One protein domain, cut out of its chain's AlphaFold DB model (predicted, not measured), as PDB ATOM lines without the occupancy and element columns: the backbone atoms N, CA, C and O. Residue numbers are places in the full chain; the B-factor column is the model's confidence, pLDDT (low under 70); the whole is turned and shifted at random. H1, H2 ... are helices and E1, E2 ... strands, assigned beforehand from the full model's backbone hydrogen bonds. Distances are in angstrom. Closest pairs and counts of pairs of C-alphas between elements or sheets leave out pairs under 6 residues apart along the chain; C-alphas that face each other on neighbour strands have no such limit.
ATOM      1  N   THR A   3     -40.680 -37.045 -19.248       42.09
ATOM      2  CA  THR A   3     -40.349 -38.460 -19.051       42.09
ATOM      3  C   THR A   3     -38.972 -38.545 -18.389       42.09
ATOM      4  O   THR A   3     -38.004 -37.998 -18.913       42.09
ATOM      5  N   CYS A   4     -38.886 -39.166 -17.212       48.78
ATOM      6  CA  CYS A   4     -37.613 -39.550 -16.594       48.78
ATOM      7  C   CYS A   4     -37.318 -41.020 -16.945       48.78
ATOM      8  O   CYS A   4     -38.221 -41.742 -17.380       48.78
ATOM      9  N   CYS A   5     -36.073 -41.470 -16.768       55.34
ATOM     10  CA  CYS A   5     -35.696 -42.874 -16.941       55.34
ATOM     11  C   CYS A   5     -36.671 -43.788 -16.166       55.34
ATOM     12  O   CYS A   5     -37.047 -43.463 -15.042       55.34
ATOM     13  N   PHE A   6     -37.075 -44.908 -16.782       56.53
ATOM     14  CA  PHE A   6     -38.092 -45.872 -16.308       56.53
ATOM     15  C   PHE A   6     -39.579 -45.493 -16.483       56.53
ATOM     16  O   PHE A   6     -40.430 -46.059 -15.804       56.53
ATOM     17  N   CYS A   7     -39.928 -44.579 -17.399       54.94
ATOM     18  CA  CYS A   7     -41.329 -44.239 -17.728       54.94
ATOM     19  C   CYS A   7     -42.155 -43.690 -16.547       54.94
ATOM     20  O   CYS A   7     -43.383 -43.654 -16.606       54.94
ATOM     21  N   ILE A   8     -41.495 -43.224 -15.486       59.19
ATOM     22  CA  ILE A   8     -42.170 -42.594 -14.353       59.19
ATOM     23  C   ILE A   8     -42.499 -41.149 -14.757       59.19
ATOM     24  O   ILE A   8     -41.582 -40.407 -15.140       59.19
ATOM     25  N   PRO A   9     -43.772 -40.713 -14.674       61.72
ATOM     26  CA  PRO A   9     -44.133 -39.325 -14.920       61.72
ATOM     27  C   PRO A   9     -43.357 -38.424 -13.958       61.72
ATOM     28  O   PRO A   9     -43.573 -38.461 -12.746       61.72
ATOM     29  N   SER A  10     -42.428 -37.622 -14.482       71.19
ATOM     30  CA  SER A  10     -41.701 -36.653 -13.667       71.19
ATOM     31  C   SER A  10     -42.344 -35.278 -13.808       71.19
ATOM     32  O   SER A  10     -42.485 -34.711 -14.900       71.19
ATOM     33  N   ILE A  11     -42.774 -34.749 -12.668       82.06
ATOM     34  CA  ILE A  11     -43.205 -33.364 -12.546       82.06
ATOM     35  C   ILE A  11     -41.920 -32.543 -12.466       82.06
ATOM     36  O   ILE A  11     -41.101 -32.756 -11.569       82.06
ATOM     37  N   ARG A  12     -41.714 -31.663 -13.447       82.06
ATOM     38  CA  ARG A  12     -40.587 -30.730 -13.442       82.06
ATOM     39  C   ARG A  12     -40.976 -29.531 -12.597       82.06
ATOM     40  O   ARG A  12     -42.005 -28.916 -12.862       82.06
ATOM     41  N   ASP A  13     -40.155 -29.226 -11.604       84.88
ATOM     42  CA  ASP A  13     -40.360 -28.045 -10.776       84.88
ATOM     43  C   ASP A  13     -40.068 -26.789 -11.592       84.88
ATOM     44  O   ASP A  13     -39.104 -26.729 -12.359       84.88
ATOM     45  N   VAL A  14     -40.918 -25.783 -11.416       83.44
ATOM     46  CA  VAL A  14     -40.712 -24.446 -11.969       83.44
ATOM     47  C   VAL A  14     -40.019 -23.609 -10.903       83.44
ATOM     48  O   VAL A  14     -40.250 -23.795  -9.706       83.44
ATOM     49  N   LYS A  15     -39.149 -22.686 -11.324       80.38
ATOM     50  CA  LYS A  15     -38.577 -21.714 -10.389       80.38
ATOM     51  C   LYS A  15     -39.719 -20.933  -9.717       80.38
ATOM     52  O   LYS A  15     -40.643 -20.535 -10.431       80.38
ATOM     53  N   PRO A  16     -39.665 -20.704  -8.391       73.19
ATOM     54  CA  PRO A  16     -40.638 -19.855  -7.712       73.19
ATOM     55  C   PRO A  16     -40.746 -18.512  -8.431       73.19
ATOM     56  O   PRO A  16     -39.731 -17.984  -8.889       73.19
ATOM     57  N   ARG A  17     -41.965 -17.984  -8.558       72.31
ATOM     58  CA  ARG A  17     -42.203 -16.664  -9.147       72.31
ATOM     59  C   ARG A  17     -41.846 -15.611  -8.094       72.31
ATOM     60  O   ARG A  17     -42.511 -15.587  -7.065       72.31
ATOM     61  N   PRO A  18     -40.807 -14.783  -8.296       66.38
ATOM     62  CA  PRO A  18     -40.563 -13.650  -7.420       66.38
ATOM     63  C   PRO A  18     -41.516 -12.492  -7.783       66.38
ATOM     64  O   PRO A  18     -41.787 -12.290  -8.970       66.38
ATOM     65  N   PRO A  19     -41.972 -11.691  -6.804       68.25
ATOM     66  CA  PRO A  19     -41.782 -11.857  -5.360       68.25
ATOM     67  C   PRO A  19     -42.693 -12.949  -4.768       68.25
ATOM     68  O   PRO A  19     -43.707 -13.303  -5.364       68.25
ATOM     69  N   PHE A  20     -42.340 -13.458  -3.580       71.88
ATOM     70  CA  PHE A  20     -43.247 -14.292  -2.780       71.88
ATOM     71  C   PHE A  20     -44.607 -13.594  -2.618       71.88
ATOM     72  O   PHE A  20     -44.653 -12.441  -2.184       71.88
ATOM     73  N   ASP A  21     -45.686 -14.303  -2.945       74.31
ATOM     74  CA  ASP A  21     -47.060 -13.824  -2.811       74.31
ATOM     75  C   ASP A  21     -47.815 -14.763  -1.870       74.31
ATOM     76  O   ASP A  21     -48.073 -15.923  -2.196       74.31
ATOM     77  N   ALA A  22     -48.171 -14.250  -0.690       74.31
ATOM     78  CA  ALA A  22     -48.895 -15.014   0.319       74.31
ATOM     79  C   ALA A  22     -50.284 -15.466  -0.160       74.31
ATOM     80  O   ALA A  22     -50.808 -16.439   0.375       74.31
ATOM     81  N   ASN A  23     -50.869 -14.801  -1.161       79.50
ATOM     82  CA  ASN A  23     -52.182 -15.127  -1.713       79.50
ATOM     83  C   ASN A  23     -52.109 -16.053  -2.939       79.50
ATOM     84  O   ASN A  23     -53.146 -16.507  -3.424       79.50
ATOM     85  N   ASP A  24     -50.910 -16.358  -3.448       84.44
ATOM     86  CA  ASP A  24     -50.743 -17.291  -4.563       84.44
ATOM     87  C   ASP A  24     -50.959 -18.728  -4.070       84.44
ATOM     88  O   ASP A  24     -50.083 -19.339  -3.454       84.44
ATOM     89  N   ILE A  25     -52.128 -19.298  -4.377       89.69
ATOM     90  CA  ILE A  25     -52.501 -20.674  -4.009       89.69
ATOM     91  C   ILE A  25     -51.513 -21.732  -4.529       89.69
ATOM     92  O   ILE A  25     -51.432 -22.827  -3.970       89.69
ATOM     93  N   TYR A  26     -50.726 -21.422  -5.566       87.69
ATOM     94  CA  TYR A  26     -49.680 -22.312  -6.078       87.69
ATOM     95  C   TYR A  26     -48.411 -22.313  -5.210       87.69
ATOM     96  O   TYR A  26     -47.572 -23.202  -5.357       87.69
ATOM     97  N   GLN A  27     -48.262 -21.342  -4.304       85.12
ATOM     98  CA  GLN A  27     -47.175 -21.253  -3.322       85.12
ATOM     99  C   GLN A  27     -47.594 -21.753  -1.930       85.12
ATOM    100  O   GLN A  27     -46.761 -21.811  -1.024       85.12
ATOM    101  N   GLN A  28     -48.860 -22.143  -1.756       88.81
ATOM    102  CA  GLN A  28     -49.401 -22.648  -0.497       88.81
ATOM    103  C   GLN A  28     -49.463 -24.182  -0.478       88.81
ATOM    104  O   GLN A  28     -49.876 -24.836  -1.446       88.81
ATOM    105  N   PHE A  29     -49.073 -24.762   0.661       89.81
ATOM    106  CA  PHE A  29     -49.054 -26.205   0.874       89.81
ATOM    107  C   PHE A  29     -49.678 -26.572   2.217       89.81
ATOM    108  O   PHE A  29     -49.351 -25.988   3.250       89.81
ATOM    109  N   GLU A  30     -50.530 -27.588   2.201       91.00
ATOM    110  CA  GLU A  30     -51.096 -28.201   3.394       91.00
ATOM    111  C   GLU A  30     -50.220 -29.368   3.832       91.00
ATOM    112  O   GLU A  30     -49.930 -30.279   3.050       91.00
ATOM    113  N   PHE A  31     -49.812 -29.353   5.097       88.12
ATOM    114  CA  PHE A  31     -49.095 -30.459   5.714       88.12
ATOM    115  C   PHE A  31     -50.073 -31.326   6.499       88.12
ATOM    116  O   PHE A  31     -50.832 -30.842   7.333       88.12
ATOM    117  N   SER A  32     -50.028 -32.626   6.235       87.19
ATOM    118  CA  SER A  32     -50.837 -33.638   6.906       87.19
ATOM    119  C   SER A  32     -49.937 -34.701   7.520       87.19
ATOM    120  O   SER A  32     -48.892 -35.053   6.963       87.19
ATOM    121  N   VAL A  33     -50.341 -35.204   8.683       85.44
ATOM    122  CA  VAL A  33     -49.666 -36.305   9.373       85.44
ATOM    123  C   VAL A  33     -50.390 -37.598   9.010       85.44
ATOM    124  O   VAL A  33     -51.577 -37.749   9.286       85.44
ATOM    125  N   ILE A  34     -49.680 -38.528   8.381       82.44
ATOM    126  CA  ILE A  34     -50.195 -39.835   7.977       82.44
ATOM    127  C   ILE A  34     -49.652 -40.888   8.951       82.44
ATOM    128  O   ILE A  34     -48.431 -41.058   9.023       82.44
ATOM    129  N   PRO A  35     -50.512 -41.608   9.692       77.81
ATOM    130  CA  PRO A  35     -50.067 -42.699  10.550       77.81
ATOM    131  C   PRO A  35     -49.546 -43.858   9.695       77.81
ATOM    132  O   PRO A  35     -50.102 -44.176   8.643       77.81
ATOM    133  N   THR A  36     -48.468 -44.496  10.140       73.94
ATOM    134  CA  THR A  36     -47.893 -45.661   9.463       73.94
ATOM    135  C   THR A  36     -48.234 -46.940  10.211       73.94
ATOM    136  O   THR A  36     -48.388 -46.955  11.431       73.94
ATOM    137  N   CYS A  37     -48.306 -48.051   9.476       71.81
ATOM    138  CA  CYS A  37     -48.642 -49.370  10.021       71.81
ATOM    139  C   CYS A  37     -47.644 -49.863  11.088       71.81
ATOM    140  O   CYS A  37     -47.952 -50.776  11.842       71.81
ATOM    141  N   LEU A  38     -46.449 -49.264  11.141       72.69
ATOM    142  CA  LEU A  38     -45.357 -49.601  12.059       72.69
ATOM    143  C   LEU A  38     -45.353 -48.724  13.328       72.69
ATOM    144  O   LEU A  38     -44.335 -48.639  14.007       72.69
ATOM    145  N   GLY A  39     -46.460 -48.037  13.635       67.69
ATOM    146  CA  GLY A  39     -46.583 -47.194  14.832       67.69
ATOM    147  C   GLY A  39     -45.862 -45.844  14.739       67.69
ATOM    148  O   GLY A  39     -45.672 -45.179  15.753       67.69
ATOM    149  N   GLY A  40     -45.453 -45.431  13.535       73.81
ATOM    150  CA  GLY A  40     -44.861 -44.121  13.271       73.81
ATOM    151  C   GLY A  40     -45.851 -43.149  12.627       73.81
ATOM    152  O   GLY A  40     -47.007 -43.473  12.361       73.81
ATOM    153  N   SER A  41     -45.373 -41.947  12.319       75.81
ATOM    154  CA  SER A  41     -46.116 -40.979  11.513       75.81
ATOM    155  C   SER A  41     -45.214 -40.360  10.452       75.81
ATOM    156  O   SER A  41     -44.020 -40.158  10.672       75.81
ATOM    157  N   TRP A  42     -45.775 -40.101   9.275       80.50
ATOM    158  CA  TRP A  42     -45.096 -39.440   8.167       80.50
ATOM    159  C   TRP A  42     -45.789 -38.133   7.839       80.50
ATOM    160  O   TRP A  42     -47.013 -38.073   7.776       80.50
ATOM    161  N   LEU A  43     -45.002 -37.102   7.554       82.94
ATOM    162  CA  LEU A  43     -45.543 -35.876   6.994       82.94
ATOM    163  C   LEU A  43     -45.722 -36.025   5.483       82.94
ATOM    164  O   LEU A  43     -44.843 -36.528   4.773       82.94
ATOM    165  N   SER A  44     -46.872 -35.568   5.004       85.56
ATOM    166  CA  SER A  44     -47.208 -35.448   3.592       85.56
ATOM    167  C   SER A  44     -47.643 -34.021   3.308       85.56
ATOM    168  O   SER A  44     -48.495 -33.479   4.009       85.56
ATOM    169  N   ALA A  45     -47.077 -33.430   2.262       89.56
ATOM    170  CA  ALA A  45     -47.476 -32.120   1.776       89.56
ATOM    171  C   ALA A  45     -48.406 -32.270   0.568       89.56
ATOM    172  O   ALA A  45     -48.181 -33.117  -0.300       89.56
ATOM    173  N   LYS A  46     -49.424 -31.419   0.484       90.88
ATOM    174  CA  LYS A  46     -50.324 -31.294  -0.664       90.88
ATOM    175  C   LYS A  46     -50.369 -29.830  -1.099       90.88
ATOM    176  O   LYS A  46     -50.269 -28.946  -0.258       90.88
ATOM    177  N   SER A  47     -50.476 -29.563  -2.400       91.75
ATOM    178  CA  SER A  47     -50.716 -28.194  -2.874       91.75
ATOM    179  C   SER A  47     -52.157 -27.789  -2.580       91.75
ATOM    180  O   SER A  47     -53.061 -28.618  -2.709       91.75
ATOM    181  N   VAL A  48     -52.355 -26.530  -2.189       93.75
ATOM    182  CA  VAL A  48     -53.697 -25.943  -2.053       93.75
ATOM    183  C   VAL A  48     -54.353 -25.789  -3.429       93.75
ATOM    184  O   VAL A  48     -55.549 -26.036  -3.576       93.75
ATOM    185  N   ALA A  49     -53.573 -25.440  -4.457       93.00
ATOM    186  CA  ALA A  49     -54.059 -25.392  -5.830       93.00
ATOM    187  C   ALA A  49     -54.501 -26.797  -6.311       93.00
ATOM    188  O   ALA A  49     -53.711 -27.743  -6.215       93.00
ATOM    189  N   PRO A  50     -55.724 -26.961  -6.860       92.19
ATOM    190  CA  PRO A  50     -56.242 -28.268  -7.287       92.19
ATOM    191  C   PRO A  50     -55.397 -28.968  -8.361       92.19
ATOM    192  O   PRO A  50     -55.299 -30.192  -8.383       92.19
ATOM    193  N   ASP A  51     -54.784 -28.183  -9.244       90.69
ATOM    194  CA  ASP A  51     -53.868 -28.594 -10.311       90.69
ATOM    195  C   ASP A  51     -52.387 -28.440  -9.914       90.69
ATOM    196  O   ASP A  51     -51.482 -28.708 -10.709       90.69
ATOM    197  N   GLY A  52     -52.127 -28.005  -8.681       88.88
ATOM    198  CA  GLY A  52     -50.796 -27.775  -8.153       88.88
ATOM    199  C   GLY A  52     -50.126 -29.047  -7.648       88.88
ATOM    200  O   GLY A  52     -50.745 -30.009  -7.184       88.88
ATOM    201  N   HIS A  53     -48.797 -29.030  -7.671       88.88
ATOM    202  CA  HIS A  53     -47.979 -30.085  -7.095       88.88
ATOM    203  C   HIS A  53     -46.935 -29.474  -6.159       88.88
ATOM    204  O   HIS A  53     -46.289 -28.498  -6.542       88.88
ATOM    205  N   PRO A  54     -46.704 -30.058  -4.965       89.38
ATOM    206  CA  PRO A  54     -45.585 -29.662  -4.118       89.38
ATOM    207  C   PRO A  54     -44.258 -29.751  -4.872       89.38
ATOM    208  O   PRO A  54     -44.152 -30.576  -5.785       89.38
ATOM    209  N   PRO A  55     -43.232 -28.971  -4.496       87.69
ATOM    210  CA  PRO A  55     -41.892 -29.125  -5.050       87.69
ATOM    211  C   PRO A  55     -41.357 -30.544  -4.816       87.69
ATOM    212  O   PRO A  55     -41.829 -31.277  -3.946       87.69
ATOM    213  N   GLN A  56     -40.358 -30.962  -5.589       85.56
ATOM    214  CA  GLN A  56     -39.836 -32.329  -5.594       85.56
ATOM    215  C   GLN A  56     -39.435 -32.814  -4.198       85.56
ATOM    216  O   GLN A  56     -39.681 -33.974  -3.855       85.56
ATOM    217  N   PHE A  57     -38.869 -31.919  -3.387       83.06
ATOM    218  CA  PHE A  57     -38.490 -32.181  -2.000       83.06
ATOM    219  C   PHE A  57     -39.678 -32.221  -1.025       83.06
ATOM    220  O   PHE A  57     -39.467 -32.402   0.153       83.06
ATOM    221  N   LEU A  58     -40.919 -32.039  -1.456       86.62
ATOM    222  CA  LEU A  58     -42.112 -32.242  -0.626       86.62
ATOM    223  C   LEU A  58     -43.003 -33.369  -1.162       86.62
ATOM    224  O   LEU A  58     -43.821 -33.905  -0.423       86.62
ATOM    225  N   ARG A  59     -42.817 -33.791  -2.424       83.75
ATOM    226  CA  ARG A  59     -43.575 -34.901  -3.038       83.75
ATOM    227  C   ARG A  59     -43.196 -36.288  -2.516       83.75
ATOM    228  O   ARG A  59     -43.988 -37.220  -2.638       83.75
TER     229      ARG A  59
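AT A GLANCE: This is residues 3 to 59 of the 220 residues of an uncharacterized protein of Chenopodium quinoa (UniProt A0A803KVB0). With little regular structure, this is a long two-stranded hairpin, E1 and E2, with the short helix H1 near E2 and a long unnamed stretch, residues 3 to 28, swinging in a wide arc before it; residues 18 to 23 stick out. The 57 printed residues hold E1, E2 and H1 in that order, an antiparallel sheet E1 - E2, class mixed, with under half of the residues in named elements. The whole is loose, radius of gyration of the C-alphas 14.1 A, spanning 41 by 33 by 18 A.

HOW THE PARTS SIT: Look at E1, residues 29 to 35, and E2, residues 41 to 47: this hairpin is antiparallel at 153 degrees, with N 32 and O 44 2.8 A apart, within hydrogen-bond range. H1, residues 56 to 59, is apart from E1; its closest C-alpha pair with E2 is Leu 58 and Ala 45, 5.9 A. H1 is too short for any O i to N i+4 pair; its one O i to N i+3 pair is within range.

IN THESE COORDINATES: Find C-alpha 29 at (-49.054, -26.205, 0.874), where E1 begins, 19.1 A long; E2 runs 19.8 A. H1, 5.2 A, ends at C-alpha 59, (-43.575, -34.901, -3.038).

THE WHOLE: The C-alphas of Pro 19 and Leu 38 are farthest apart, 41.7 A. The printed part has no cut; E1 to E2 is a tight link, E2 to H1 short. Residues 3 to 9, 18 to 19 and 39 have pLDDT under 70.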